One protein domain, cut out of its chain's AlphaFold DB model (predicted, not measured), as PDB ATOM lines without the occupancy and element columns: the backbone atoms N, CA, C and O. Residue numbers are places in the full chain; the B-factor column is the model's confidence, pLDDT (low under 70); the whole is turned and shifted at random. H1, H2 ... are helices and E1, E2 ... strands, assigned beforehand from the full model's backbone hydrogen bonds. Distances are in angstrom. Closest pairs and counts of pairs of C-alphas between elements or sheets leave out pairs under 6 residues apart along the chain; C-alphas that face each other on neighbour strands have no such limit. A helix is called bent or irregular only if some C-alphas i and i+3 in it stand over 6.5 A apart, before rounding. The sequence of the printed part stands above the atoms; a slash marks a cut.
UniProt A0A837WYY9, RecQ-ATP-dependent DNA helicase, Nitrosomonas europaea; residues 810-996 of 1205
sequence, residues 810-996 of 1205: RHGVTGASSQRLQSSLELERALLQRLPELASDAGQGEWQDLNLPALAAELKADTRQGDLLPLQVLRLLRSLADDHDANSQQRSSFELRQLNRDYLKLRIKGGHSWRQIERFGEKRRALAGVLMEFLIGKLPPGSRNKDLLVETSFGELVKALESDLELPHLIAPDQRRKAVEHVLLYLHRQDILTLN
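This is residues 810 to 996 of the 1205 residues of the protein "RecQ-ATP-dependent DNA helicase" of Nitrosomonas europaea (UniProt A0A837WYY9). Two long helices, H1 and H5, lie side by side and run opposite ways, while H4 and H8 cross them on one side of the pair. At one end is a small three-strand sheet with H4 over one face; H3 packs on H1 and H4, H6 and H7 pack on H5, and E4 lies at the opposite end from the sheet. The 187 printed residues hold eight named helices and five named strands, in the order H1 H2 E1 H3 H4 E2 E3 H5 E4 H6 H7 H8 E5, a mixed class. The sheet, E1 - E3 - E2, is antiparallel. The whole is compact, with a radius of gyration of the C-alphas of 17.2 A and spans of 49 by 39 by 26 A.

H1, residues 817 to 838, begins at C-alpha 817 (19.330, 28.584, 39.979) and is 30.5 A long; it is only just irregular, C-alphas 833 and 836 being 6.6 A apart. H2 is 840 to 844, E1 848 to 851, H3 852 to 863, H4 870 to 881, E2 894 to 898 and E3 903 to 908. H5, 914 to 937, is 34.7 A long. E4, 945 to 953, is 22.2 A, H6 is 954 to 962, H7 967 to 970, H8 976 to 989 is 20.0 A, and E5, 993 to 995, ends at C-alpha 995 (30.493, 27.725, 33.719).

H5, the hub, touches H1 at a shallow tilt of 5 degrees, the closest C-alphas being Leu 825 and Arg 925, 6.6 A. With residues 924 to 928 alone it touches H8, about perpendicular at 82 degrees; C-alphas 928 and 983 are closest, 6.2 A. H5 also touches H6, C-alphas 931 and 957 closest at 6.7 A, and H7, C-alphas 923 and 970 at 7.0 A. N 850 and O 904 of E1 and E3 are 2.7 A apart; in the hairpin E2 and E3, N 905 and O 897 are 2.7 A apart. H4, 9.8 A over the sheet, makes two layers with it, helix on one face; E1, H3 H4, E2 form a split strand-helix-strand unit, E3 between its strands, with a right-handed crossover. H2 stands at the sheet's level. E4 and E5 pair with no named strand but are near each other. Every O i to N i+4 pair is within hydrogen-bond range in H3, H4, H5, H6 and H8; H1 has 16 of 18, H2 0 of 1 with 1 of 2 O i to N i+3 pairs, and H7 is too short.

C-alphas 846 and 942 are farthest apart, 52.2 A. The printed part has no cut. The link H4 to E2 is long. Mean pLDDT of the printed part is 81.1; residues 866, 882 to 892, 898 to 901 and 909 to 911 are under 70.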
ATOM      1  N   ARG A 810      23.522  28.766  42.280       88.00
ATOM      2  CA  ARG A 810      22.867  29.468  43.393       88.00
ATOM      3  C   ARG A 810      21.871  28.520  44.051       88.00
ATOM      4  O   ARG A 810      20.895  28.126  43.411       88.00
ATOM      5  N   HIS A 811      22.046  28.187  45.327       89.31
ATOM      6  CA  HIS A 811      21.111  27.310  46.044       89.31
ATOM      7  C   HIS A 811      20.742  27.871  47.418       89.31
ATOM      8  O   HIS A 811      21.584  28.419  48.125       89.31
ATOM      9  N   GLY A 812      19.465  27.747  47.793       79.69
ATOM     10  CA  GLY A 812      18.965  28.158  49.110       79.69
ATOM     11  C   GLY A 812      19.014  29.663  49.405       79.69
ATOM     12  O   GLY A 812      18.922  30.050  50.570       79.69
ATOM     13  N   VAL A 813      19.153  30.498  48.371       84.75
ATOM     14  CA  VAL A 813      19.185  31.969  48.427       84.75
ATOM     15  C   VAL A 813      18.156  32.566  47.461       84.75
ATOM     16  O   VAL A 813      17.680  31.880  46.554       84.75
ATOM     17  N   THR A 814      17.809  33.843  47.632       76.81
ATOM     18  CA  THR A 814      16.909  34.553  46.712       76.81
ATOM     19  C   THR A 814      17.479  34.550  45.294       76.81
ATOM     20  O   THR A 814      18.642  34.896  45.085       76.81
ATOM     21  N   GLY A 815      16.669  34.148  44.311       76.44
ATOM     22  CA  GLY A 815      17.138  33.985  42.935       76.44
ATOM     23  C   GLY A 815      18.044  32.766  42.752       76.44
ATOM     24  O   GLY A 815      18.998  32.840  41.977       76.44
ATOM     25  N   ALA A 816      17.761  31.669  43.463       87.12
ATOM     26  CA  ALA A 816      18.400  30.368  43.264       87.12
ATOM     27  C   ALA A 816      18.293  29.895  41.804       87.12
ATOM     28  O   ALA A 816      17.323  30.204  41.109       87.12
ATOM     29  N   SER A 817      19.254  29.090  41.353       88.88
ATOM     30  CA  SER A 817      19.330  28.584  39.979       88.88
ATOM     31  C   SER A 817      18.064  27.833  39.564       88.88
ATOM     32  O   SER A 817      17.568  28.070  38.470       88.88
ATOM     33  N   SER A 818      17.453  27.028  40.444       88.38
ATOM     34  CA  SER A 818      16.157  26.382  40.158       88.38
ATOM     35  C   SER A 818      15.037  27.388  39.913       88.38
ATOM     36  O   SER A 818      14.253  27.221  38.986       88.38
ATOM     37  N   GLN A 819      14.965  28.445  40.730       86.38
ATOM     38  CA  GLN A 819      13.934  29.477  40.612       86.38
ATOM     39  C   GLN A 819      14.121  30.282  39.323       86.38
ATOM     40  O   GLN A 819      13.151  30.563  38.620       86.38
ATOM     41  N   ARG A 820      15.372  30.627  38.992       86.94
ATOM     42  CA  ARG A 820      15.731  31.299  37.735       86.94
ATOM     43  C   ARG A 820      15.407  30.434  36.528       86.94
ATOM     44  O   ARG A 820      14.802  30.936  35.586       86.94
ATOM     45  N   LEU A 821      15.753  29.145  36.580       90.12
ATOM     46  CA  LEU A 821      15.405  28.189  35.537       90.12
ATOM     47  C   LEU A 821      13.893  28.138  35.358       90.12
ATOM     48  O   LEU A 821      13.420  28.375  34.258       90.12
ATOM     49  N   GLN A 822      13.131  27.912  36.428       88.88
ATOM     50  CA  GLN A 822      11.674  27.861  36.348       88.88
ATOM     51  C   GLN A 822      11.088  29.152  35.753       88.88
ATOM     52  O   GLN A 822      10.288  29.083  34.825       88.88
ATOM     53  N   SER A 823      11.557  30.316  36.211       86.56
ATOM     54  CA  SER A 823      11.124  31.619  35.689       86.56
ATOM     55  C   SER A 823      11.438  31.773  34.195       86.56
ATOM     56  O   SER A 823      10.605  32.262  33.433       86.56
ATOM     57  N   SER A 824      12.618  31.322  33.759       87.88
ATOM     58  CA  SER A 824      13.041  31.333  32.355       87.88
ATOM     59  C   SER A 824      12.212  30.367  31.500       87.88
ATOM     60  O   SER A 824      11.759  30.746  30.423       87.88
ATOM     61  N   LEU A 825      11.941  29.154  31.992       89.25
ATOM     62  CA  LEU A 825      11.123  28.150  31.306       89.25
ATOM     63  C   LEU A 825       9.660  28.598  31.158       89.25
ATOM     64  O   LEU A 825       9.048  28.357  30.117       89.25
ATOM     65  N   GLU A 826       9.093  29.237  32.185       88.62
ATOM     66  CA  GLU A 826       7.742  29.811  32.151       88.62
ATOM     67  C   GLU A 826       7.655  30.966  31.151       88.62
ATOM     68  O   GLU A 826       6.747  30.987  30.317       88.62
ATOM     69  N   LEU A 827       8.637  31.874  31.176       88.38
ATOM     70  CA  LEU A 827       8.734  32.976  30.223       88.38
ATOM     71  C   LEU A 827       8.859  32.471  28.781       88.38
ATOM     72  O   LEU A 827       8.190  32.983  27.889       88.38
ATOM     73  N   GLU A 828       9.671  31.440  28.553       89.56
ATOM     74  CA  GLU A 828       9.848  30.829  27.236       89.56
ATOM     75  C   GLU A 828       8.563  30.186  26.710       89.56
ATOM     76  O   GLU A 828       8.223  30.355  25.538       89.56
ATOM     77  N   ARG A 829       7.820  29.477  27.568       89.31
ATOM     78  CA  ARG A 829       6.521  28.900  27.194       89.31
ATOM     79  C   ARG A 829       5.513  29.986  26.833       89.31
ATOM     80  O   ARG A 829       4.878  29.872  25.790       89.31
ATOM     81  N   ALA A 830       5.393  31.025  27.659       89.56
ATOM     82  CA  ALA A 830       4.487  32.142  27.392       89.56
ATOM     83  C   ALA A 830       4.855  32.854  26.080       89.56
ATOM     84  O   ALA A 830       3.995  33.123  25.246       89.56
ATOM     85  N   LEU A 831       6.151  33.074  25.848       89.31
ATOM     86  CA  LEU A 831       6.659  33.670  24.617       89.31
ATOM     87  C   LEU A 831       6.301  32.831  23.382       89.31
ATOM     88  O   LEU A 831       5.742  33.366  22.428       89.31
ATOM     89  N   LEU A 832       6.573  31.523  23.395       87.06
ATOM     90  CA  LEU A 832       6.276  30.640  22.260       87.06
ATOM     91  C   LEU A 832       4.774  30.454  22.008       87.06
ATOM     92  O   LEU A 832       4.401  30.202  20.871       87.06
ATOM     93  N   GLN A 833       3.918  30.625  23.019       87.38
ATOM     94  CA  GLN A 833       2.462  30.633  22.837       87.38
ATOM     95  C   GLN A 833       1.962  31.916  22.161       87.38
ATOM     96  O   GLN A 833       1.023  31.861  21.371       87.38
ATOM     97  N   ARG A 834       2.591  33.063  22.448       87.00
ATOM     98  CA  ARG A 834       2.181  34.374  21.918       87.00
ATOM     99  C   ARG A 834       2.747  34.689  20.545       87.00
ATOM    100  O   ARG A 834       2.081  35.330  19.737       87.00
ATOM    101  N   LEU A 835       3.970  34.254  20.261       87.00
ATOM    102  CA  LEU A 835       4.630  34.561  18.994       87.00
ATOM    103  C   LEU A 835       3.832  34.129  17.744       87.00
ATOM    104  O   LEU A 835       3.771  34.929  16.812       87.00
ATOM    105  N   PRO A 836       3.170  32.955  17.697       86.12
ATOM    106  CA  PRO A 836       2.313  32.583  16.571       86.12
ATOM    107  C   PRO A 836       1.089  33.492  16.387       86.12
ATOM    108  O   PRO A 836       0.611  33.627  15.265       86.12
ATOM    109  N   GLU A 837       0.580  34.108  17.462       85.19
ATOM    110  CA  GLU A 837      -0.542  35.061  17.409       85.19
ATOM    111  C   GLU A 837      -0.076  36.436  16.911       85.19
ATOM    112  O   GLU A 837      -0.734  37.053  16.078       85.19
ATOM    113  N   LEU A 838       1.076  36.901  17.403       84.31
ATOM    114  CA  LEU A 838       1.640  38.217  17.084       84.31
ATOM    115  C   LEU A 838       2.358  38.264  15.727       84.31
ATOM    116  O   LEU A 838       2.484  39.332  15.137       84.31
ATOM    117  N   ALA A 839       2.853  37.122  15.250       83.25
ATOM    118  CA  ALA A 839       3.642  36.995  14.029       83.25
ATOM    119  C   ALA A 839       3.212  35.754  13.223       83.25
ATOM    120  O   ALA A 839       4.034  34.905  12.863       83.25
ATOM    121  N   SER A 840       1.913  35.634  12.933       79.62
ATOM    122  CA  SER A 840       1.328  34.473  12.245       79.62
ATOM    123  C   SER A 840       2.007  34.167  10.907       79.62
ATOM    124  O   SER A 840       2.392  33.022  10.647       79.62
ATOM    125  N   ASP A 841       2.249  35.199  10.099       80.81
ATOM    126  CA  ASP A 841       2.803  35.052   8.749       80.81
ATOM    127  C   ASP A 841       4.333  34.927   8.737       80.81
ATOM    128  O   ASP A 841       4.928  34.593   7.712       80.81
ATOM    129  N   ALA A 842       4.994  35.063   9.894       79.44
ATOM    130  CA  ALA A 842       6.427  34.794   9.995       79.44
ATOM    131  C   ALA A 842       6.767  33.341   9.639       79.44
ATOM    132  O   ALA A 842       7.853  33.089   9.119       79.44
ATOM    133  N   GLY A 843       5.837  32.401   9.864       72.50
ATOM    134  CA  GLY A 843       5.974  30.993   9.465       72.50
ATOM    135  C   GLY A 843       5.959  30.766   7.954       72.50
ATOM    136  O   GLY A 843       6.391  29.713   7.497       72.50
ATOM    137  N   GLN A 844       5.508  31.756   7.182       71.81
ATOM    138  CA  GLN A 844       5.560  31.762   5.717       71.81
ATOM    139  C   GLN A 844       6.848  32.429   5.193       71.81
ATOM    140  O   GLN A 844       7.059  32.517   3.988       71.81
ATOM    141  N   GLY A 845       7.736  32.873   6.094       70.88
ATOM    142  CA  GLY A 845       8.999  33.540   5.765       70.88
ATOM    143  C   GLY A 845       8.897  35.063   5.625       70.88
ATOM    144  O   GLY A 845       9.898  35.705   5.287       70.88
ATOM    145  N   GLU A 846       7.731  35.652   5.904       78.38
ATOM    146  CA  GLU A 846       7.507  37.098   5.831       78.38
ATOM    147  C   GLU A 846       7.988  37.837   7.088       78.38
ATOM    148  O   GLU A 846       8.039  37.287   8.187       78.38
ATOM    149  N   TRP A 847       8.348  39.113   6.928       81.38
ATOM    150  CA  TRP A 847       8.761  39.966   8.042       81.38
ATOM    151  C   TRP A 847       7.558  40.489   8.824       81.38
ATOM    152  O   TRP A 847       6.764  41.250   8.279       81.38
ATOM    153  N   GLN A 848       7.499  40.177  10.115       86.62
ATOM    154  CA  GLN A 848       6.446  40.623  11.030       86.62
ATOM    155  C   GLN A 848       6.999  41.590  12.076       86.62
ATOM    156  O   GLN A 848       8.101  41.379  12.584       86.62
ATOM    157  N   ASP A 849       6.250  42.646  12.387       86.12
ATOM    158  CA  ASP A 849       6.647  43.645  13.381       86.12
ATOM    159  C   ASP A 849       6.300  43.180  14.796       86.12
ATOM    160  O   ASP A 849       5.207  42.692  15.070       86.12
ATOM    161  N   LEU A 850       7.235  43.372  15.716       87.75
ATOM    162  CA  LEU A 850       7.134  42.956  17.102       87.75
ATOM    163  C   LEU A 850       7.547  44.117  18.008       87.75
ATOM    164  O   LEU A 850       8.693  44.566  17.994       87.75
ATOM    165  N   ASN A 851       6.595  44.612  18.795       89.00
ATOM    166  CA  ASN A 851       6.828  45.668  19.775       89.00
ATOM    167  C   ASN A 851       7.307  45.037  21.093       89.00
ATOM    168  O   ASN A 851       6.541  44.371  21.789       89.00
ATOM    169  N   LEU A 852       8.583  45.235  21.423       87.31
ATOM    170  CA  LEU A 852       9.229  44.647  22.598       87.31
ATOM    171  C   LEU A 852       8.625  45.132  23.926       87.31
ATOM    172  O   LEU A 852       8.349  44.277  24.768       87.31
ATOM    173  N   PRO A 853       8.410  46.445  24.164       87.00
ATOM    174  CA  PRO A 853       7.742  46.913  25.378       87.00
ATOM    175  C   PRO A 853       6.341  46.328  25.586       87.00
ATOM    176  O   PRO A 853       6.023  45.915  26.700       87.00
ATOM    177  N   ALA A 854       5.524  46.263  24.530       88.62
ATOM    178  CA  ALA A 854       4.177  45.701  24.598       88.62
ATOM    179  C   ALA A 854       4.218  44.198  24.899       88.62
ATOM    180  O   ALA A 854       3.598  43.753  25.864       88.62
ATOM    181  N   LEU A 855       5.044  43.446  24.164       89.25
ATOM    182  CA  LEU A 855       5.245  42.018  24.407       89.25
ATOM    183  C   LEU A 855       5.744  41.752  25.834       89.25
ATOM    184  O   LEU A 855       5.265  40.843  26.501       89.25
ATOM    185  N   ALA A 856       6.687  42.551  26.335       89.12
ATOM    186  CA  ALA A 856       7.185  42.407  27.699       89.12
ATOM    187  C   ALA A 856       6.096  42.682  28.747       89.12
ATOM    188  O   ALA A 856       6.029  41.970  29.748       89.12
ATOM    189  N   ALA A 857       5.229  43.674  28.525       87.56
ATOM    190  CA  ALA A 857       4.105  43.961  29.415       87.56
ATOM    191  C   ALA A 857       3.067  42.824  29.431       87.56
ATOM    192  O   ALA A 857       2.570  42.467  30.502       87.56
ATOM    193  N   GLU A 858       2.781  42.219  28.277       88.12
ATOM    194  CA  GLU A 858       1.883  41.064  28.157       88.12
ATOM    195  C   GLU A 858       2.470  39.817  28.825       88.12
ATOM    196  O   GLU A 858       1.832  39.212  29.686       88.12
ATOM    197  N   LEU A 859       3.731  39.483  28.528       89.75
ATOM    198  CA  LEU A 859       4.429  38.358  29.157       89.75
ATOM    199  C   LEU A 859       4.534  38.527  30.672       89.75
ATOM    200  O   LEU A 859       4.430  37.554  31.417       89.75
ATOM    201  N   LYS A 860       4.701  39.762  31.148       89.00
ATOM    202  CA  LYS A 860       4.683  40.100  32.572       89.00
ATOM    203  C   LYS A 860       3.330  39.798  33.218       89.00
ATOM    204  O   LYS A 860       3.302  39.297  34.343       89.00
ATOM    205  N   ALA A 861       2.226  40.073  32.524       86.12
ATOM    206  CA  ALA A 861       0.886  39.739  32.997       86.12
ATOM    207  C   ALA A 861       0.650  38.218  33.012       86.12
ATOM    208  O   ALA A 861       0.167  37.691  34.017       86.12
ATOM    209  N   ASP A 862       1.062  37.517  31.952       85.31
ATOM    210  CA  ASP A 862       0.872  36.069  31.795       85.31
ATOM    211  C   ASP A 862       1.718  35.257  32.799       85.31
ATOM    212  O   ASP A 862       1.239  34.290  33.391       85.31
ATOM    213  N   THR A 863       2.963  35.677  33.054       86.19
ATOM    214  CA  THR A 863       3.915  34.966  33.936       86.19
ATOM    215  C   THR A 863       3.919  35.459  35.386       86.19
ATOM    216  O   THR A 863       4.526  34.830  36.248       86.19
ATOM    217  N   ARG A 864       3.258  36.590  35.680       82.31
ATOM    218  CA  ARG A 864       3.287  37.290  36.984       82.31
ATOM    219  C   ARG A 864       4.694  37.708  37.447       82.31
ATOM    220  O   ARG A 864       4.923  37.896  38.642       82.31
ATOM    221  N   GLN A 865       5.634  37.891  36.520       80.31
ATOM    222  CA  GLN A 865       7.004  38.320  36.817       80.31
ATOM    223  C   GLN A 865       7.102  39.853  36.895       80.31
ATOM    224  O   GLN A 865       7.286  40.540  35.891       80.31
ATOM    225  N   GLY A 866       6.980  40.399  38.110       68.56
ATOM    226  CA  GLY A 866       6.920  41.842  38.392       68.56
ATOM    227  C   GLY A 866       8.081  42.693  37.853       68.56
ATOM    228  O   GLY A 866       7.872  43.875  37.579       68.56
ATOM    229  N   ASP A 867       9.248  42.096  37.612       75.69
ATOM    230  CA  ASP A 867      10.475  42.799  37.210       75.69
ATOM    231  C   ASP A 867      10.916  42.489  35.767       75.69
ATOM    232  O   ASP A 867      12.049  42.783  35.393       75.69
ATOM    233  N   LEU A 868      10.043  41.892  34.941       81.88
ATOM    234  CA  LEU A 868      10.384  41.548  33.558       81.88
ATOM    235  C   LEU A 868      10.660  42.809  32.719       81.88
ATOM    236  O   LEU A 868       9.782  43.657  32.536       81.88
ATOM    237  N   LEU A 869      11.876  42.906  32.177       81.94
ATOM    238  CA  LEU A 869      12.314  43.998  31.306       81.94
ATOM    239  C   LEU A 869      12.302  43.574  29.824       81.94
ATOM    240  O   LEU A 869      12.645  42.430  29.514       81.94
ATOM    241  N   PRO A 870      12.038  44.495  28.873       81.94
ATOM    242  CA  PRO A 870      12.090  44.192  27.436       81.94
ATOM    243  C   PRO A 870      13.419  43.579  26.971       81.94
ATOM    244  O   PRO A 870      13.446  42.720  26.093       81.94
ATOM    245  N   LEU A 871      14.530  43.972  27.603       75.62
ATOM    246  CA  LEU A 871      15.861  43.447  27.296       75.62
ATOM    247  C   LEU A 871      16.015  41.957  27.660       75.62
ATOM    248  O   LEU A 871      16.735  41.235  26.975       75.62
ATOM    249  N   GLN A 872      15.311  41.474  28.690       79.62
ATOM    250  CA  GLN A 872      15.300  40.051  29.054       79.62
ATOM    251  C   GLN A 872      14.516  39.226  28.029       79.62
ATOM    252  O   GLN A 872      14.998  38.183  27.588       79.62
ATOM    253  N   VAL A 873      13.360  39.727  27.578       85.44
ATOM    254  CA  VAL A 873      12.570  39.098  26.501       85.44
ATOM    255  C   VAL A 873      13.391  39.012  25.217       85.44
ATOM    256  O   VAL A 873      13.427  37.973  24.560       85.44
ATOM    257  N   LEU A 874      14.117  40.079  24.889       81.81
ATOM    258  CA  LEU A 874      15.011  40.105  23.740       81.81
ATOM    259  C   LEU A 874      16.171  39.106  23.857       81.81
ATOM    260  O   LEU A 874      16.486  38.419  22.884       81.81
ATOM    261  N   ARG A 875      16.803  39.008  25.034       77.56
ATOM    262  CA  ARG A 875      17.863  38.020  25.298       77.56
ATOM    263  C   ARG A 875      17.342  36.597  25.093       77.56
ATOM    264  O   ARG A 875      18.030  35.786  24.474       77.56
ATOM    265  N   LEU A 876      16.122  36.314  25.550       83.19
ATOM    266  CA  LEU A 876      15.475  35.022  25.349       83.19
ATOM    267  C   LEU A 876      15.173  34.762  23.867       83.19
ATOM    268  O   LEU A 876      15.646  33.765  23.337       83.19
ATOM    269  N   LEU A 877      14.485  35.679  23.176       83.19
ATOM    270  CA  LEU A 877      14.186  35.584  21.735       83.19
ATOM    271  C   LEU A 877      15.430  35.282  20.892       83.19
ATOM    272  O   LEU A 877      15.382  34.487  19.959       83.19
ATOM    273  N   ARG A 878      16.559  35.905  21.229       75.94
ATOM    274  CA  ARG A 878      17.837  35.672  20.547       75.94
ATOM    275  C   ARG A 878      18.457  34.334  20.879       75.94
ATOM    276  O   ARG A 878      18.947  33.666  19.982       75.94
ATOM    277  N   SER A 879      18.409  33.933  22.145       76.19
ATOM    278  CA  SER A 879      18.855  32.600  22.533       76.19
ATOM    279  C   SER A 879      18.050  31.511  21.823       76.19
ATOM    280  O   SER A 879      18.619  30.480  21.496       76.19
ATOM    281  N   LEU A 880      16.761  31.751  21.563       78.19
ATOM    282  CA  LEU A 880      15.903  30.865  20.773       78.19
ATOM    283  C   LEU A 880      16.246  30.895  19.280       78.19
ATOM    284  O   LEU A 880      16.148  29.882  18.595       78.19
ATOM    285  N   ALA A 881      16.664  32.052  18.761       73.62
ATOM    286  CA  ALA A 881      17.104  32.173  17.376       73.62
ATOM    287  C   ALA A 881      18.376  31.356  17.085       73.62
ATOM    288  O   ALA A 881      18.542  30.928  15.945       73.62
ATOM    289  N   ASP A 882      19.229  31.117  18.087       67.81
ATOM    290  CA  ASP A 882      20.417  30.249  17.998       67.81
ATOM    291  C   ASP A 882      20.066  28.741  18.062       67.81
ATOM    292  O   ASP A 882      20.934  27.899  17.824       67.81
ATOM    293  N   ASP A 883      18.812  28.372  18.364       69.00
ATOM    294  CA  ASP A 883      18.397  26.969  18.392       69.00
ATOM    295  C   ASP A 883      18.352  26.366  16.989       69.00
ATOM    296  O   ASP A 883      17.704  26.897  16.077       69.00
ATOM    297  N   HIS A 884      18.929  25.173  16.853       62.25
ATOM    298  CA  HIS A 884      18.812  24.387  15.637       62.25
ATOM    299  C   HIS A 884      18.758  22.885  15.884       62.25
ATOM    300  O   HIS A 884      19.191  22.365  16.913       62.25
ATOM    301  N   ASP A 885      18.245  22.172  14.881       53.41
ATOM    302  CA  ASP A 885      18.346  20.721  14.818       53.41
ATOM    303  C   ASP A 885      19.820  20.321  14.640       53.41
ATOM    304  O   ASP A 885      20.543  20.904  13.826       53.41
ATOM    305  N   ALA A 886      20.280  19.320  15.387       47.16
ATOM    306  CA  ALA A 886      21.654  18.831  15.323       47.16
ATOM    307  C   ALA A 886      22.014  18.218  13.951       47.16
ATOM    308  O   ALA A 886      23.202  18.108  13.644       47.16
ATOM    309  N   ASN A 887      21.007  17.882  13.128       42.88
ATOM    310  CA  ASN A 887      21.164  17.377  11.757       42.88
ATOM    311  C   ASN A 887      21.014  18.444  10.660       42.88
ATOM    312  O   ASN A 887      21.332  18.170   9.504       42.88
ATOM    313  N   SER A 888      20.522  19.643  10.978       48.38
ATOM    314  CA  SER A 888      20.317  20.687   9.970       48.38
ATOM    315  C   SER A 888      21.612  21.459   9.717       48.38
ATOM    316  O   SER A 888      22.291  21.881  10.652       48.38
ATOM    317  N   GLN A 889      21.943  21.710   8.443       48.03
ATOM    318  CA  GLN A 889      22.995  22.676   8.088       48.03
ATOM    319  C   GLN A 889      22.591  24.123   8.431       48.03
ATOM    320  O   GLN A 889      23.443  25.011   8.471       48.03
ATOM    321  N   GLN A 890      21.303  24.370   8.691       53.09
ATOM    322  CA  GLN A 890      20.758  25.664   9.085       53.09
ATOM    323  C   GLN A 890      20.725  25.799  10.610       53.09
ATOM    324  O   GLN A 890      20.041  25.044  11.293       53.09
ATOM    325  N   ARG A 891      21.465  26.790  11.123       56.50
ATOM    326  CA  ARG A 891      21.691  27.023  12.559       56.50
ATOM    327  C   ARG A 891      20.683  27.926  13.258       56.50
ATOM    328  O   ARG A 891      20.792  28.105  14.460       56.50
ATOM    329  N   SER A 892      19.756  28.533  12.523       65.44
ATOM    330  CA  SER A 892      18.864  29.528  13.104       65.44
ATOM    331  C   SER A 892      17.432  29.324  12.648       65.44
ATOM    332  O   SER A 892      17.149  29.290  11.446       65.44
ATOM    333  N   SER A 893      16.545  29.187  13.631       70.44
ATOM    334  CA  SER A 893      15.109  29.007  13.433       70.44
ATOM    335  C   SER A 893      14.399  30.323  13.084       70.44
ATOM    336  O   SER A 893      13.493  30.324  12.249       70.44
ATOM    337  N   PHE A 894      14.860  31.458  13.622       75.88
ATOM    338  CA  PHE A 894      14.304  32.791  13.360       75.88
ATOM    339  C   PHE A 894      15.378  33.808  12.988       75.88
ATOM    340  O   PHE A 894      16.443  33.851  13.592       75.88
ATOM    341  N   GLU A 895      15.061  34.722  12.072       74.06
ATOM    342  CA  GLU A 895      15.839  35.944  11.890       74.06
ATOM    343  C   GLU A 895      15.167  37.109  12.616       74.06
ATOM    344  O   GLU A 895      13.982  37.381  12.418       74.06
ATOM    345  N   LEU A 896      15.953  37.817  13.426       77.38
ATOM    346  CA  LEU A 896      15.538  39.018  14.139       77.38
ATOM    347  C   LEU A 896      16.266  40.229  13.548       77.38
ATOM    348  O   LEU A 896      17.495  40.242  13.459       77.38
ATOM    349  N   ARG A 897      15.519  41.265  13.167       71.81
ATOM    350  CA  ARG A 897      16.045  42.558  12.708       71.81
ATOM    351  C   ARG A 897      15.529  43.650  13.613       71.81
ATOM    352  O   ARG A 897      14.360  43.658  13.961       71.81
ATOM    353  N   GLN A 898      16.377  44.586  13.996       68.62
ATOM    354  CA  GLN A 898      15.923  45.718  14.786       68.62
ATOM    355  C   GLN A 898      15.621  46.905  13.883       68.62
ATOM    356  O   GLN A 898      16.434  47.252  13.031       68.62
ATOM    357  N   LEU A 899      14.468  47.531  14.104       68.44
ATOM    358  CA  LEU A 899      14.121  48.802  13.472       68.44
ATOM    359  C   LEU A 899      14.555  49.974  14.354       68.44
ATOM    360  O   LEU A 899      15.117  50.952  13.871       68.44
ATOM    361  N   ASN A 900      14.286  49.874  15.655       66.81
ATOM    362  CA  ASN A 900      14.672  50.850  16.671       66.81
ATOM    363  C   ASN A 900      14.654  50.189  18.062       66.81
ATOM    364  O   ASN A 900      14.486  48.976  18.179       66.81
ATOM    365  N   ARG A 901      14.833  50.971  19.133       67.25
ATOM    366  CA  ARG A 901      14.861  50.469  20.518       67.25
ATOM    367  C   ARG A 901      13.650  49.599  20.891       67.25
ATOM    368  O   ARG A 901      13.834  48.617  21.603       67.25
ATOM    369  N   ASP A 902      12.463  49.929  20.389       76.88
ATOM    370  CA  ASP A 902      11.199  49.329  20.830       76.88
ATOM    371  C   ASP A 902      10.634  48.309  19.832       76.88
ATOM    372  O   ASP A 902       9.857  47.439  20.221       76.88
ATOM    373  N   TYR A 903      11.031  48.379  18.559       81.69
ATOM    374  CA  TYR A 903      10.493  47.540  17.487       81.69
ATOM    375  C   TYR A 903      11.540  46.605  16.880       81.69
ATOM    376  O   TYR A 903      12.626  47.017  16.447       81.69
ATOM    377  N   LEU A 904      11.149  45.339  16.769       83.19
ATOM    378  CA  LEU A 904      11.847  44.285  16.050       83.19
ATOM    379  C   LEU A 904      11.017  43.820  14.859       83.19
ATOM    380  O   LEU A 904       9.797  43.866  14.881       83.19
ATOM    381  N   LYS A 905      11.695  43.299  13.851       82.69
ATOM    382  CA  LYS A 905      11.137  42.467  12.801       82.69
ATOM    383  C   LYS A 905      11.578  41.029  13.020       82.69
ATOM    384  O   LYS A 905      12.755  40.777  13.282       82.69
ATOM    385  N   LEU A 906      10.645  40.097  12.903       86.44
ATOM    386  CA  LEU A 906      10.867  38.662  13.053       86.44
ATOM    387  C   LEU A 906      10.402  37.946  11.783       86.44
ATOM    388  O   LEU A 906       9.338  38.259  11.254       86.44
ATOM    389  N   ARG A 907      11.188  36.977  11.306       83.25
ATOM    390  CA  ARG A 907      10.752  35.992  10.301       83.25
ATOM    391  C   ARG A 907      11.309  34.609  10.619       83.25
ATOM    392  O   ARG A 907      12.409  34.514  11.162       83.25
ATOM    393  N   ILE A 908      10.606  33.543  10.245       81.00
ATOM    394  CA  ILE A 908      11.134  32.175  10.349       81.00
ATOM    395  C   ILE A 908      11.983  31.850   9.114       81.00
ATOM    396  O   ILE A 908      11.655  32.242   7.992       81.00
ATOM    397  N   LYS A 909      13.103  31.148   9.317       69.12
ATOM    398  CA  LYS A 909      13.995  30.683   8.243       69.12
ATOM    399  C   LYS A 909      13.879  29.178   8.014       69.12
ATOM    400  O   LYS A 909      13.341  28.440   8.829       69.12
ATOM    401  N   GLY A 910      14.399  28.728   6.872       64.06
ATOM    402  CA  GLY A 910      14.618  27.302   6.605       64.06
ATOM    403  C   GLY A 910      13.359  26.463   6.403       64.06
ATOM    404  O   GLY A 910      13.416  25.244   6.516       64.06
ATOM    405  N   GLY A 911      12.213  27.098   6.132       64.56
ATOM    406  CA  GLY A 911      10.933  26.396   6.005       64.56
ATOM    407  C   GLY A 911      10.458  25.759   7.314       64.56
ATOM    408  O   GLY A 911       9.629  24.849   7.283       64.56
ATOM    409  N   HIS A 912      10.989  26.201   8.461       73.94
ATOM    410  CA  HIS A 912      10.502  25.759   9.757       73.94
ATOM    411  C   HIS A 912       9.076  26.278  10.000       73.94
ATOM    412  O   HIS A 912       8.714  27.386   9.624       73.94
ATOM    413  N   SER A 913       8.256  25.464  10.656       81.12
ATOM    414  CA  SER A 913       6.945  25.870  11.169       81.12
ATOM    415  C   SER A 913       7.042  26.212  12.652       81.12
ATOM    416  O   SER A 913       7.871  25.641  13.363       81.12
ATOM    417  N   TRP A 914       6.136  27.058  13.154       82.88
ATOM    418  CA  TRP A 914       6.016  27.351  14.589       82.88
ATOM    419  C   TRP A 914       6.017  26.078  15.457       82.88
ATOM    420  O   TRP A 914       6.751  26.005  16.437       82.88
ATOM    421  N   ARG A 915       5.331  25.012  15.016       83.75
ATOM    422  CA  ARG A 915       5.315  23.699  15.696       83.75
ATOM    423  C   ARG A 915       6.685  23.028  15.812       83.75
ATOM    424  O   ARG A 915       6.949  22.324  16.782       83.75
ATOM    425  N   GLN A 916       7.549  23.158  14.804       80.31
ATOM    426  CA  GLN A 916       8.905  22.597  14.877       80.31
ATOM    427  C   GLN A 916       9.756  23.361  15.887       80.31
ATOM    428  O   GLN A 916      10.529  22.750  16.620       80.31
ATOM    429  N   ILE A 917       9.573  24.676  15.961       81.50
ATOM    430  CA  ILE A 917      10.315  25.535  16.879       81.50
ATOM    431  C   ILE A 917       9.866  25.293  18.324       81.50
ATOM    432  O   ILE A 917      10.705  25.135  19.211       81.50
ATOM    433  N   GLU A 918       8.562  25.139  18.552       83.25
ATOM    434  CA  GLU A 918       8.029  24.701  19.846       83.25
ATOM    435  C   GLU A 918       8.670  23.386  20.309       83.25
ATOM    436  O   GLU A 918       9.121  23.306  21.453       83.25
ATOM    437  N   ARG A 919       8.810  22.397  19.411       82.75
ATOM    438  CA  ARG A 919       9.475  21.112  19.701       82.75
ATOM    439  C   ARG A 919      10.957  21.256  20.043       82.75
ATOM    440  O   ARG A 919      11.445  20.531  20.908       82.75
ATOM    441  N   PHE A 920      11.691  22.152  19.379       80.31
ATOM    442  CA  PHE A 920      13.083  22.432  19.753       80.31
ATOM    443  C   PHE A 920      13.158  22.979  21.182       80.31
ATOM    444  O   PHE A 920      13.950  22.484  21.989       80.31
ATOM    445  N   GLY A 921      12.257  23.907  21.518       80.50
ATOM    446  CA  GLY A 921      12.101  24.409  22.879       80.50
ATOM    447  C   GLY A 921      11.758  23.303  23.877       80.50
ATOM    448  O   GLY A 921      12.392  23.204  24.920       80.50
ATOM    449  N   GLU A 922      10.817  22.410  23.564       83.75
ATOM    450  CA  GLU A 922      10.447  21.287  24.442       83.75
ATOM    451  C   GLU A 922      11.649  20.412  24.812       83.75
ATOM    452  O   GLU A 922      11.876  20.170  26.000       83.75
ATOM    453  N   LYS A 923      12.459  20.010  23.821       85.00
ATOM    454  CA  LYS A 923      13.665  19.199  24.054       85.00
ATOM    455  C   LYS A 923      14.664  19.907  24.967       85.00
ATOM    456  O   LYS A 923      15.167  19.295  25.909       85.00
ATOM    457  N   ARG A 924      14.940  21.194  24.716       86.62
ATOM    458  CA  ARG A 924      15.852  21.984  25.557       86.62
ATOM    459  C   ARG A 924      15.321  22.113  26.977       86.62
ATOM    460  O   ARG A 924      16.080  21.895  27.913       86.62
ATOM    461  N   ARG A 925      14.045  22.470  27.144       87.62
ATOM    462  CA  ARG A 925      13.423  22.676  28.460       87.62
ATOM    463  C   ARG A 925      13.452  21.398  29.300       87.62
ATOM    464  O   ARG A 925      13.800  21.468  30.476       87.62
ATOM    465  N   ALA A 926      13.137  20.253  28.694       88.00
ATOM    466  CA  ALA A 926      13.211  18.952  29.355       88.00
ATOM    467  C   ALA A 926      14.648  18.635  29.804       88.00
ATOM    468  O   ALA A 926      14.882  18.351  30.978       88.00
ATOM    469  N   LEU A 927      15.626  18.788  28.904       89.81
ATOM    470  CA  LEU A 927      17.030  18.545  29.228       89.81
ATOM    471  C   LEU A 927      17.557  19.514  30.300       89.81
ATOM    472  O   LEU A 927      18.238  19.091  31.227       89.81
ATOM    473  N   ALA A 928      17.209  20.800  30.222       90.38
ATOM    474  CA  ALA A 928      17.593  21.809  31.206       90.38
ATOM    475  C   ALA A 928      17.079  21.472  32.614       90.38
ATOM    476  O   ALA A 928      17.820  21.646  33.580       90.38
ATOM    477  N   GLY A 929      15.847  20.959  32.725       90.56
ATOM    478  CA  GLY A 929      15.281  20.476  33.986       90.56
ATOM    479  C   GLY A 929      16.091  19.324  34.580       90.56
ATOM    480  O   GLY A 929      16.584  19.443  35.700       90.56
ATOM    481  N   VAL A 930      16.312  18.261  33.796       91.88
ATOM    482  CA  VAL A 930      17.061  17.065  34.229       91.88
ATOM    483  C   VAL A 930      18.492  17.410  34.643       91.88
ATOM    484  O   VAL A 930      18.957  16.982  35.700       91.88
ATOM    485  N   LEU A 931      19.195  18.224  33.848       92.06
ATOM    486  CA  LEU A 931      20.554  18.643  34.190       92.06
ATOM    487  C   LEU A 931      20.574  19.479  35.476       92.06
ATOM    488  O   LEU A 931      21.467  19.296  36.297       92.06
ATOM    489  N   MET A 932      19.602  20.369  35.687       92.44
ATOM    490  CA  MET A 932      19.559  21.199  36.893       92.44
ATOM    491  C   MET A 932      19.296  20.387  38.160       92.44
ATOM    492  O   MET A 932      19.961  20.606  39.172       92.44
ATOM    493  N   GLU A 933      18.366  19.433  38.107       90.50
ATOM    494  CA  GLU A 933      18.111  18.514  39.221       90.50
ATOM    495  C   GLU A 933      19.354  17.688  39.554       90.50
ATOM    496  O   GLU A 933      19.745  17.602  40.720       90.50
ATOM    497  N   PHE A 934      20.030  17.160  38.530       92.62
ATOM    498  CA  PHE A 934      21.281  16.426  38.694       92.62
ATOM    499  C   PHE A 934      22.380  17.278  39.352       92.62
ATOM    500  O   PHE A 934      23.022  16.832  40.304       92.62
ATOM    501  N   LEU A 935      22.581  18.515  38.885       91.00
ATOM    502  CA  LEU A 935      23.612  19.416  39.414       91.00
ATOM    503  C   LEU A 935      23.340  19.827  40.865       91.00
ATOM    504  O   LEU A 935      24.265  19.870  41.672       91.00
ATOM    505  N   ILE A 936      22.083  20.091  41.221       88.75
ATOM    506  CA  ILE A 936      21.706  20.423  42.602       88.75
ATOM    507  C   ILE A 936      21.831  19.202  43.509       88.75
ATOM    508  O   ILE A 936      22.271  19.341  44.648       88.75
ATOM    509  N   GLY A 937      21.511  18.007  43.006       87.62
ATOM    510  CA  GLY A 937      21.681  16.750  43.736       87.62
ATOM    511  C   GLY A 937      23.131  16.454  44.135       87.62
ATOM    512  O   GLY A 937      23.356  15.698  45.077       87.62
ATOM    513  N   LYS A 938      24.114  17.073  43.467       87.25
ATOM    514  CA  LYS A 938      25.534  16.985  43.837       87.25
ATOM    515  C   LYS A 938      25.948  17.911  44.984       87.25
ATOM    516  O   LYS A 938      27.052  17.755  45.502       87.25
ATOM    517  N   LEU A 939      25.115  18.872  45.381       87.12
ATOM    518  CA  LEU A 939      25.446  19.783  46.475       87.12
ATOM    519  C   LEU A 939      25.324  19.079  47.838       87.12
ATOM    520  O   LEU A 939      24.376  18.320  48.055       87.12
ATOM    521  N   PRO A 940      26.220  19.367  48.803       81.12
ATOM    522  CA  PRO A 940      26.083  18.849  50.159       81.12
ATOM    523  C   PRO A 940      24.745  19.273  50.795       81.12
ATOM    524  O   PRO A 940      24.319  20.426  50.620       81.12
ATOM    525  N   PRO A 941      24.083  18.396  51.572       78.38
ATOM    526  CA  PRO A 941      22.795  18.703  52.184       78.38
ATOM    527  C   PRO A 941      22.898  19.914  53.123       78.38
ATOM    528  O   PRO A 941      23.755  19.966  54.000       78.38
ATOM    529  N   GLY A 942      22.004  20.892  52.941       76.06
ATOM    530  CA  GLY A 942      21.962  22.124  53.743       76.06
ATOM    531  C   GLY A 942      22.799  23.295  53.209       76.06
ATOM    532  O   GLY A 942      22.767  24.366  53.813       76.06
ATOM    533  N   SER A 943      23.497  23.137  52.079       81.62
ATOM    534  CA  SER A 943      24.279  24.212  51.449       81.62
ATOM    535  C   SER A 943      23.394  25.395  51.034       81.62
ATOM    536  O   SER A 943      22.395  25.213  50.339       81.62
ATOM    537  N   ARG A 944      23.748  26.623  51.440       83.44
ATOM    538  CA  ARG A 944      23.038  27.855  51.044       83.44
ATOM    539  C   ARG A 944      24.025  28.963  50.702       83.44
ATOM    540  O   ARG A 944      24.603  29.559  51.607       83.44
ATOM    541  N   ASN A 945      24.231  29.229  49.416       80.62
ATOM    542  CA  ASN A 945      25.092  30.319  48.957       80.62
ATOM    543  C   ASN A 945      24.766  30.714  47.503       80.62
ATOM    544  O   ASN A 945      24.096  29.969  46.780       80.62
ATOM    545  N   LYS A 946      25.238  31.895  47.088       74.25
ATOM    546  CA  LYS A 946      25.161  32.383  45.706       74.25
ATOM    547  C   LYS A 946      26.098  31.581  44.791       74.25
ATOM    548  O   LYS A 946      25.673  31.146  43.731       74.25
ATOM    549  N   ASP A 947      27.322  31.318  45.232       76.38
ATOM    550  CA  ASP A 947      28.347  30.699  44.389       76.38
ATOM    551  C   ASP A 947      28.777  29.350  44.974       76.38
ATOM    552  O   ASP A 947      29.857  29.207  45.543       76.38
ATOM    553  N   LEU A 948      27.895  28.347  44.888       81.69
ATOM    554  CA  LEU A 948      28.249  26.975  45.258       81.69
ATOM    555  C   LEU A 948      28.880  26.269  44.066       81.69
ATOM    556  O   LEU A 948      28.256  26.149  43.011       81.69
ATOM    557  N   LEU A 949      30.102  25.784  44.252       80.19
ATOM    558  CA  LEU A 949      30.818  25.023  43.242       80.19
ATOM    559  C   LEU A 949      30.224  23.612  43.116       80.19
ATOM    560  O   LEU A 949      30.068  22.900  44.107       80.19
ATOM    561  N   VAL A 950      29.917  23.212  41.887       83.12
ATOM    562  CA  VAL A 950      29.516  21.853  41.517       83.12
ATOM    563  C   VAL A 950      30.527  21.303  40.526       83.12
ATOM    564  O   VAL A 950      30.866  21.949  39.532       83.12
ATOM    565  N   GLU A 951      30.970  20.077  40.779       79.62
ATOM    566  CA  GLU A 951      31.908  19.361  39.923       79.62
ATOM    567  C   GLU A 951      31.202  18.240  39.157       79.62
ATOM    568  O   GLU A 951      30.503  17.392  39.728       79.62
ATOM    569  N   THR A 952      31.379  18.212  37.839       82.50
ATOM    570  CA  THR A 952      30.811  17.171  36.981       82.50
ATOM    571  C   THR A 952      31.653  16.907  35.728       82.50
ATOM    572  O   THR A 952      32.807  17.327  35.638       82.50
ATOM    573  N   SER A 953      31.129  16.147  34.768       78.56
ATOM    574  CA  SER A 953      31.720  15.960  33.447       78.56
ATOM    575  C   SER A 953      30.663  15.718  32.376       78.56
ATOM    576  O   SER A 953      29.505  15.420  32.673       78.56
ATOM    577  N   PHE A 954      31.069  15.798  31.106       78.38
ATOM    578  CA  PHE A 954      30.171  15.495  29.994       78.38
ATOM    579  C   PHE A 954      29.627  14.066  30.066       78.38
ATOM    580  O   PHE A 954      28.448  13.862  29.787       78.38
ATOM    581  N   GLY A 955      30.442  13.084  30.463       80.31
ATOM    582  CA  GLY A 955      29.998  11.700  30.608       80.31
ATOM    583  C   GLY A 955      28.896  11.530  31.657       80.31
ATOM    584  O   GLY A 955      27.926  10.820  31.413       80.31
ATOM    585  N   GLU A 956      29.002  12.204  32.802       84.31
ATOM    586  CA  GLU A 956      27.964  12.171  33.841       84.31
ATOM    587  C   GLU A 956      26.673  12.867  33.405       84.31
ATOM    588  O   GLU A 956      25.589  12.336  33.625       84.31
ATOM    589  N   LEU A 957      26.781  14.022  32.743       88.00
ATOM    590  CA  LEU A 957      25.620  14.767  32.252       88.00
ATOM    591  C   LEU A 957      24.884  14.005  31.139       88.00
ATOM    592  O   LEU A 957      23.655  13.997  31.099       88.00
ATOM    593  N   VAL A 958      25.619  13.316  30.259       87.00
ATOM    594  CA  VAL A 958      25.019  12.423  29.256       87.00
ATOM    595  C   VAL A 958      24.363  11.215  29.930       87.00
ATOM    596  O   VAL A 958      23.257  10.857  29.543       87.00
ATOM    597  N   LYS A 959      24.964  10.631  30.976       86.88
ATOM    598  CA  LYS A 959      24.321   9.557  31.757       86.88
ATOM    599  C   LYS A 959      23.045  10.022  32.462       86.88
ATOM    600  O   LYS A 959      22.092   9.253  32.530       86.88
ATOM    601  N   ALA A 960      23.011  11.256  32.968       88.88
ATOM    602  CA  ALA A 960      21.804  11.840  33.553       88.88
ATOM    603  C   ALA A 960      20.674  11.936  32.513       88.88
ATOM    604  O   ALA A 960      19.550  11.540  32.802       88.88
ATOM    605  N   LEU A 961      20.994  12.352  31.281       89.56
ATOM    606  CA  LEU A 961      20.066  12.320  30.143       89.56
ATOM    607  C   LEU A 961      19.623  10.885  29.811       89.56
ATOM    608  O   LEU A 961      18.445  10.645  29.586       89.56
ATOM    609  N   GLU A 962      20.548   9.923  29.786       87.75
ATOM    610  CA  GLU A 962      20.259   8.511  29.480       87.75
ATOM    611  C   GLU A 962      19.407   7.802  30.534       87.75
ATOM    612  O   GLU A 962      18.748   6.814  30.218       87.75
ATOM    613  N   SER A 963      19.438   8.296  31.772       87.25
ATOM    614  CA  SER A 963      18.666   7.755  32.893       87.25
ATOM    615  C   SER A 963      17.233   8.298  32.946       87.25
ATOM    616  O   SER A 963      16.424   7.786  33.717       87.25
ATOM    617  N   ASP A 964      16.921   9.323  32.150       90.50
ATOM    618  CA  ASP A 964      15.577   9.884  32.024       90.50
ATOM    619  C   ASP A 964      14.658   8.987  31.173       90.50
ATOM    620  O   ASP A 964      15.108   8.258  30.288       90.50
ATOM    621  N   LEU A 965      13.348   9.039  31.434       85.50
ATOM    622  CA  LEU A 965      12.359   8.186  30.765       85.50
ATOM    623  C   LEU A 965      11.988   8.668  29.350       85.50
ATOM    624  O   LEU A 965      11.572   7.853  28.527       85.50
ATOM    625  N   GLU A 966      12.125   9.963  29.046       85.00
ATOM    626  CA  GLU A 966      11.635  10.573  27.800       85.00
ATOM    627  C   GLU A 966      12.775  11.043  26.878       85.00
ATOM    628  O   GLU A 966      12.736  10.823  25.660       85.00
ATOM    629  N   LEU A 967      13.827  11.654  27.431       85.38
ATOM    630  CA  LEU A 967      14.933  12.259  26.678       85.38
ATOM    631  C   LEU A 967      15.686  11.294  25.740       85.38
ATOM    632  O   LEU A 967      15.997  11.714  24.616       85.38
ATOM    633  N   PRO A 968      15.955  10.020  26.100       86.62
ATOM    634  CA  PRO A 968      16.644   9.083  25.209       86.62
ATOM    635  C   PRO A 968      15.892   8.793  23.904       86.62
ATOM    636  O   PRO A 968      16.528   8.420  22.917       86.62
ATOM    637  N   HIS A 969      14.565   8.969  23.893       84.94
ATOM    638  CA  HIS A 969      13.713   8.818  22.710       84.94
ATOM    639  C   HIS A 969      13.638  10.096  21.863       84.94
ATOM    640  O   HIS A 969      13.393  10.028  20.658       84.94
ATOM    641  N   LEU A 970      13.859  11.263  22.476       80.88
ATOM    642  CA  LEU A 970      13.805  12.570  21.813       80.88
ATOM    643  C   LEU A 970      15.138  12.983  21.174       80.88
ATOM    644  O   LEU A 970      15.137  13.779  20.224       80.88
ATOM    645  N   ILE A 971      16.260  12.484  21.705       81.88
ATOM    646  CA  ILE A 971      17.624  12.858  21.304       81.88
ATOM    647  C   ILE A 971      18.418  11.598  20.937       81.88
ATOM    648  O   ILE A 971      18.704  10.747  21.785       81.88
ATOM    649  N   ALA A 972      18.808  11.508  19.663       80.31
ATOM    650  CA  ALA A 972      19.573  10.382  19.139       80.31
ATOM    651  C   ALA A 972      20.965  10.276  19.809       80.31
ATOM    652  O   ALA A 972      21.532  11.306  20.192       80.31
ATOM    653  N   PRO A 973      21.536   9.063  19.971       75.50
ATOM    654  CA  PRO A 973      22.789   8.850  20.708       75.50
ATOM    655  C   PRO A 973      23.966   9.719  20.245       75.50
ATOM    656  O   PRO A 973      24.718  10.240  21.067       75.50
ATOM    657  N   ASP A 974      24.095   9.925  18.938       70.88
ATOM    658  CA  ASP A 974      25.124  10.735  18.281       70.88
ATOM    659  C   ASP A 974      24.985  12.246  18.553       70.88
ATOM    660  O   ASP A 974      25.959  12.996  18.448       70.88
ATOM    661  N   GLN A 975      23.802  12.699  18.976       74.94
ATOM    662  CA  GLN A 975      23.491  14.109  19.224       74.94
ATOM    663  C   GLN A 975      23.546  14.501  20.708       74.94
ATOM    664  O   GLN A 975      23.636  15.690  21.023       74.94
ATOM    665  N   ARG A 976      23.535  13.530  21.633       83.81
ATOM    666  CA  ARG A 976      23.420  13.769  23.087       83.81
ATOM    667  C   ARG A 976      24.476  14.724  23.630       83.81
ATOM    668  O   ARG A 976      24.146  15.657  24.353       83.81
ATOM    669  N   ARG A 977      25.742  14.537  23.244       81.25
ATOM    670  CA  ARG A 977      26.846  15.389  23.714       81.25
ATOM    671  C   ARG A 977      26.674  16.847  23.286       81.25
ATOM    672  O   ARG A 977      26.816  17.736  24.119       81.25
ATOM    673  N   LYS A 978      26.336  17.081  22.013       76.25
ATOM    674  CA  LYS A 978      26.082  18.431  21.485       76.25
ATOM    675  C   LYS A 978      24.866  19.067  22.152       76.25
ATOM    676  O   LYS A 978      24.905  20.247  22.472       76.25
ATOM    677  N   ALA A 979      23.812  18.286  22.396       81.75
ATOM    678  CA  ALA A 979      22.627  18.766  23.101       81.75
ATOM    679  C   ALA A 979      22.968  19.219  24.530       81.75
ATOM    680  O   ALA A 979      22.598  20.323  24.914       81.75
ATOM    681  N   VAL A 980      23.731  18.424  25.291       86.00
ATOM    682  CA  VAL A 980      24.193  18.804  26.641       86.00
ATOM    683  C   VAL A 980      25.048  20.071  26.603       86.00
ATOM    684  O   VAL A 980      24.803  20.984  27.386       86.00
ATOM    685  N   GLU A 981      26.013  20.162  25.686       80.31
ATOM    686  CA  GLU A 981      26.861  21.354  25.528       80.31
ATOM    687  C   GLU A 981      26.031  22.610  25.227       80.31
ATOM    688  O   GLU A 981      26.200  23.640  25.882       80.31
ATOM    689  N   HIS A 982      25.073  22.500  24.305       80.94
ATOM    690  CA  HIS A 982      24.175  23.592  23.950       80.94
ATOM    691  C   HIS A 982      23.299  24.036  25.131       80.94
ATOM    692  O   HIS A 982      23.166  25.232  25.386       80.94
ATOM    693  N   VAL A 983      22.749  23.090  25.901       86.69
ATOM    694  CA  VAL A 983      21.938  23.414  27.083       86.69
ATOM    695  C   VAL A 983      22.779  24.024  28.203       86.69
ATOM    696  O   VAL A 983      22.322  24.965  28.841       86.69
ATOM    697  N   LEU A 984      24.014  23.570  28.427       86.19
ATOM    698  CA  LEU A 984      24.908  24.205  29.403       86.19
ATOM    699  C   LEU A 984      25.218  25.661  29.033       86.19
ATOM    700  O   LEU A 984      25.158  26.532  29.899       86.19
ATOM    701  N   LEU A 985      25.498  25.936  27.755       81.38
ATOM    702  CA  LEU A 985      25.704  27.299  27.256       81.38
ATOM    703  C   LEU A 985      24.431  28.148  27.381       81.38
ATOM    704  O   LEU A 985      24.509  29.306  27.786       81.38
ATOM    705  N   TYR A 986      23.259  27.573  27.097       84.56
ATOM    706  CA  TYR A 986      21.969  28.226  27.323       84.56
ATOM    707  C   TYR A 986      21.792  28.623  28.795       84.56
ATOM    708  O   TYR A 986      21.549  29.792  29.095       84.56
ATOM    709  N   LEU A 987      21.968  27.674  29.721       87.75
ATOM    710  CA  LEU A 987      21.846  27.919  31.160       87.75
ATOM    711  C   LEU A 987      22.846  28.981  31.636       87.75
ATOM    712  O   LEU A 987      22.511  29.801  32.492       87.75
ATOM    713  N   HIS A 988      24.045  28.991  31.054       83.94
ATOM    714  CA  HIS A 988      25.051  30.002  31.336       83.94
ATOM    715  C   HIS A 988      24.621  31.410  30.899       83.94
ATOM    716  O   HIS A 988      24.632  32.333  31.707       83.94
ATOM    717  N   ARG A 989      24.155  31.577  29.654       77.38
ATOM    718  CA  ARG A 989      23.718  32.878  29.101       77.38
ATOM    719  C   ARG A 989      22.486  33.471  29.775       77.38
ATOM    720  O   ARG A 989      22.300  34.688  29.770       77.38
ATOM    721  N   GLN A 990      21.611  32.611  30.289       80.38
ATOM    722  CA  GLN A 990      20.430  33.034  31.040       80.38
ATOM    723  C   GLN A 990      20.756  33.344  32.513       80.38
ATOM    724  O   GLN A 990      19.840  33.545  33.308       80.38
ATOM    725  N   ASP A 991      22.042  33.371  32.890       77.44
ATOM    726  CA  ASP A 991      22.518  33.599  34.259       77.44
ATOM    727  C   ASP A 991      21.900  32.610  35.273       77.44
ATOM    728  O   ASP A 991      21.695  32.933  36.451       77.44
ATOM    729  N   ILE A 992      21.556  31.399  34.814       86.69
ATOM    730  CA  ILE A 992      21.002  30.327  35.651       86.69
ATOM    731  C   ILE A 992      22.142  29.617  36.387       86.69
ATOM    732  O   ILE A 992      22.013  29.334  37.577       86.69
ATOM    733  N   LEU A 993      23.259  29.366  35.702       87.94
ATOM    734  CA  LEU A 993      24.514  28.861  36.268       87.94
ATOM    735  C   LEU A 993      25.710  29.595  35.651       87.94
ATOM    736  O   LEU A 993      25.575  30.239  34.614       87.94
ATOM    737  N   THR A 994      26.892  29.455  36.241       80.12
ATOM    738  CA  THR A 994      28.130  30.005  35.665       80.12
ATOM    739  C   THR A 994      29.098  28.876  35.364       80.12
ATOM    740  O   THR A 994      29.526  28.183  36.284       80.12
ATOM    741  N   LEU A 995      29.443  28.673  34.089       78.12
ATOM    742  CA  LEU A 995      30.493  27.725  33.719       78.12
ATOM    743  C   LEU A 995      31.847  28.257  34.197       78.12
ATOM    744  O   LEU A 995      32.153  29.434  34.025       78.12
ATOM    745  N   ASN A 996      32.658  27.388  34.791       72.50
ATOM    746  CA  ASN A 996      34.014  27.702  35.220       72.50
ATOM    747  C   ASN A 996      35.030  26.889  34.393       72.50
ATOM    748  O   ASN A 996      34.678  26.056  33.554       72.50
TER     749      ASN A 996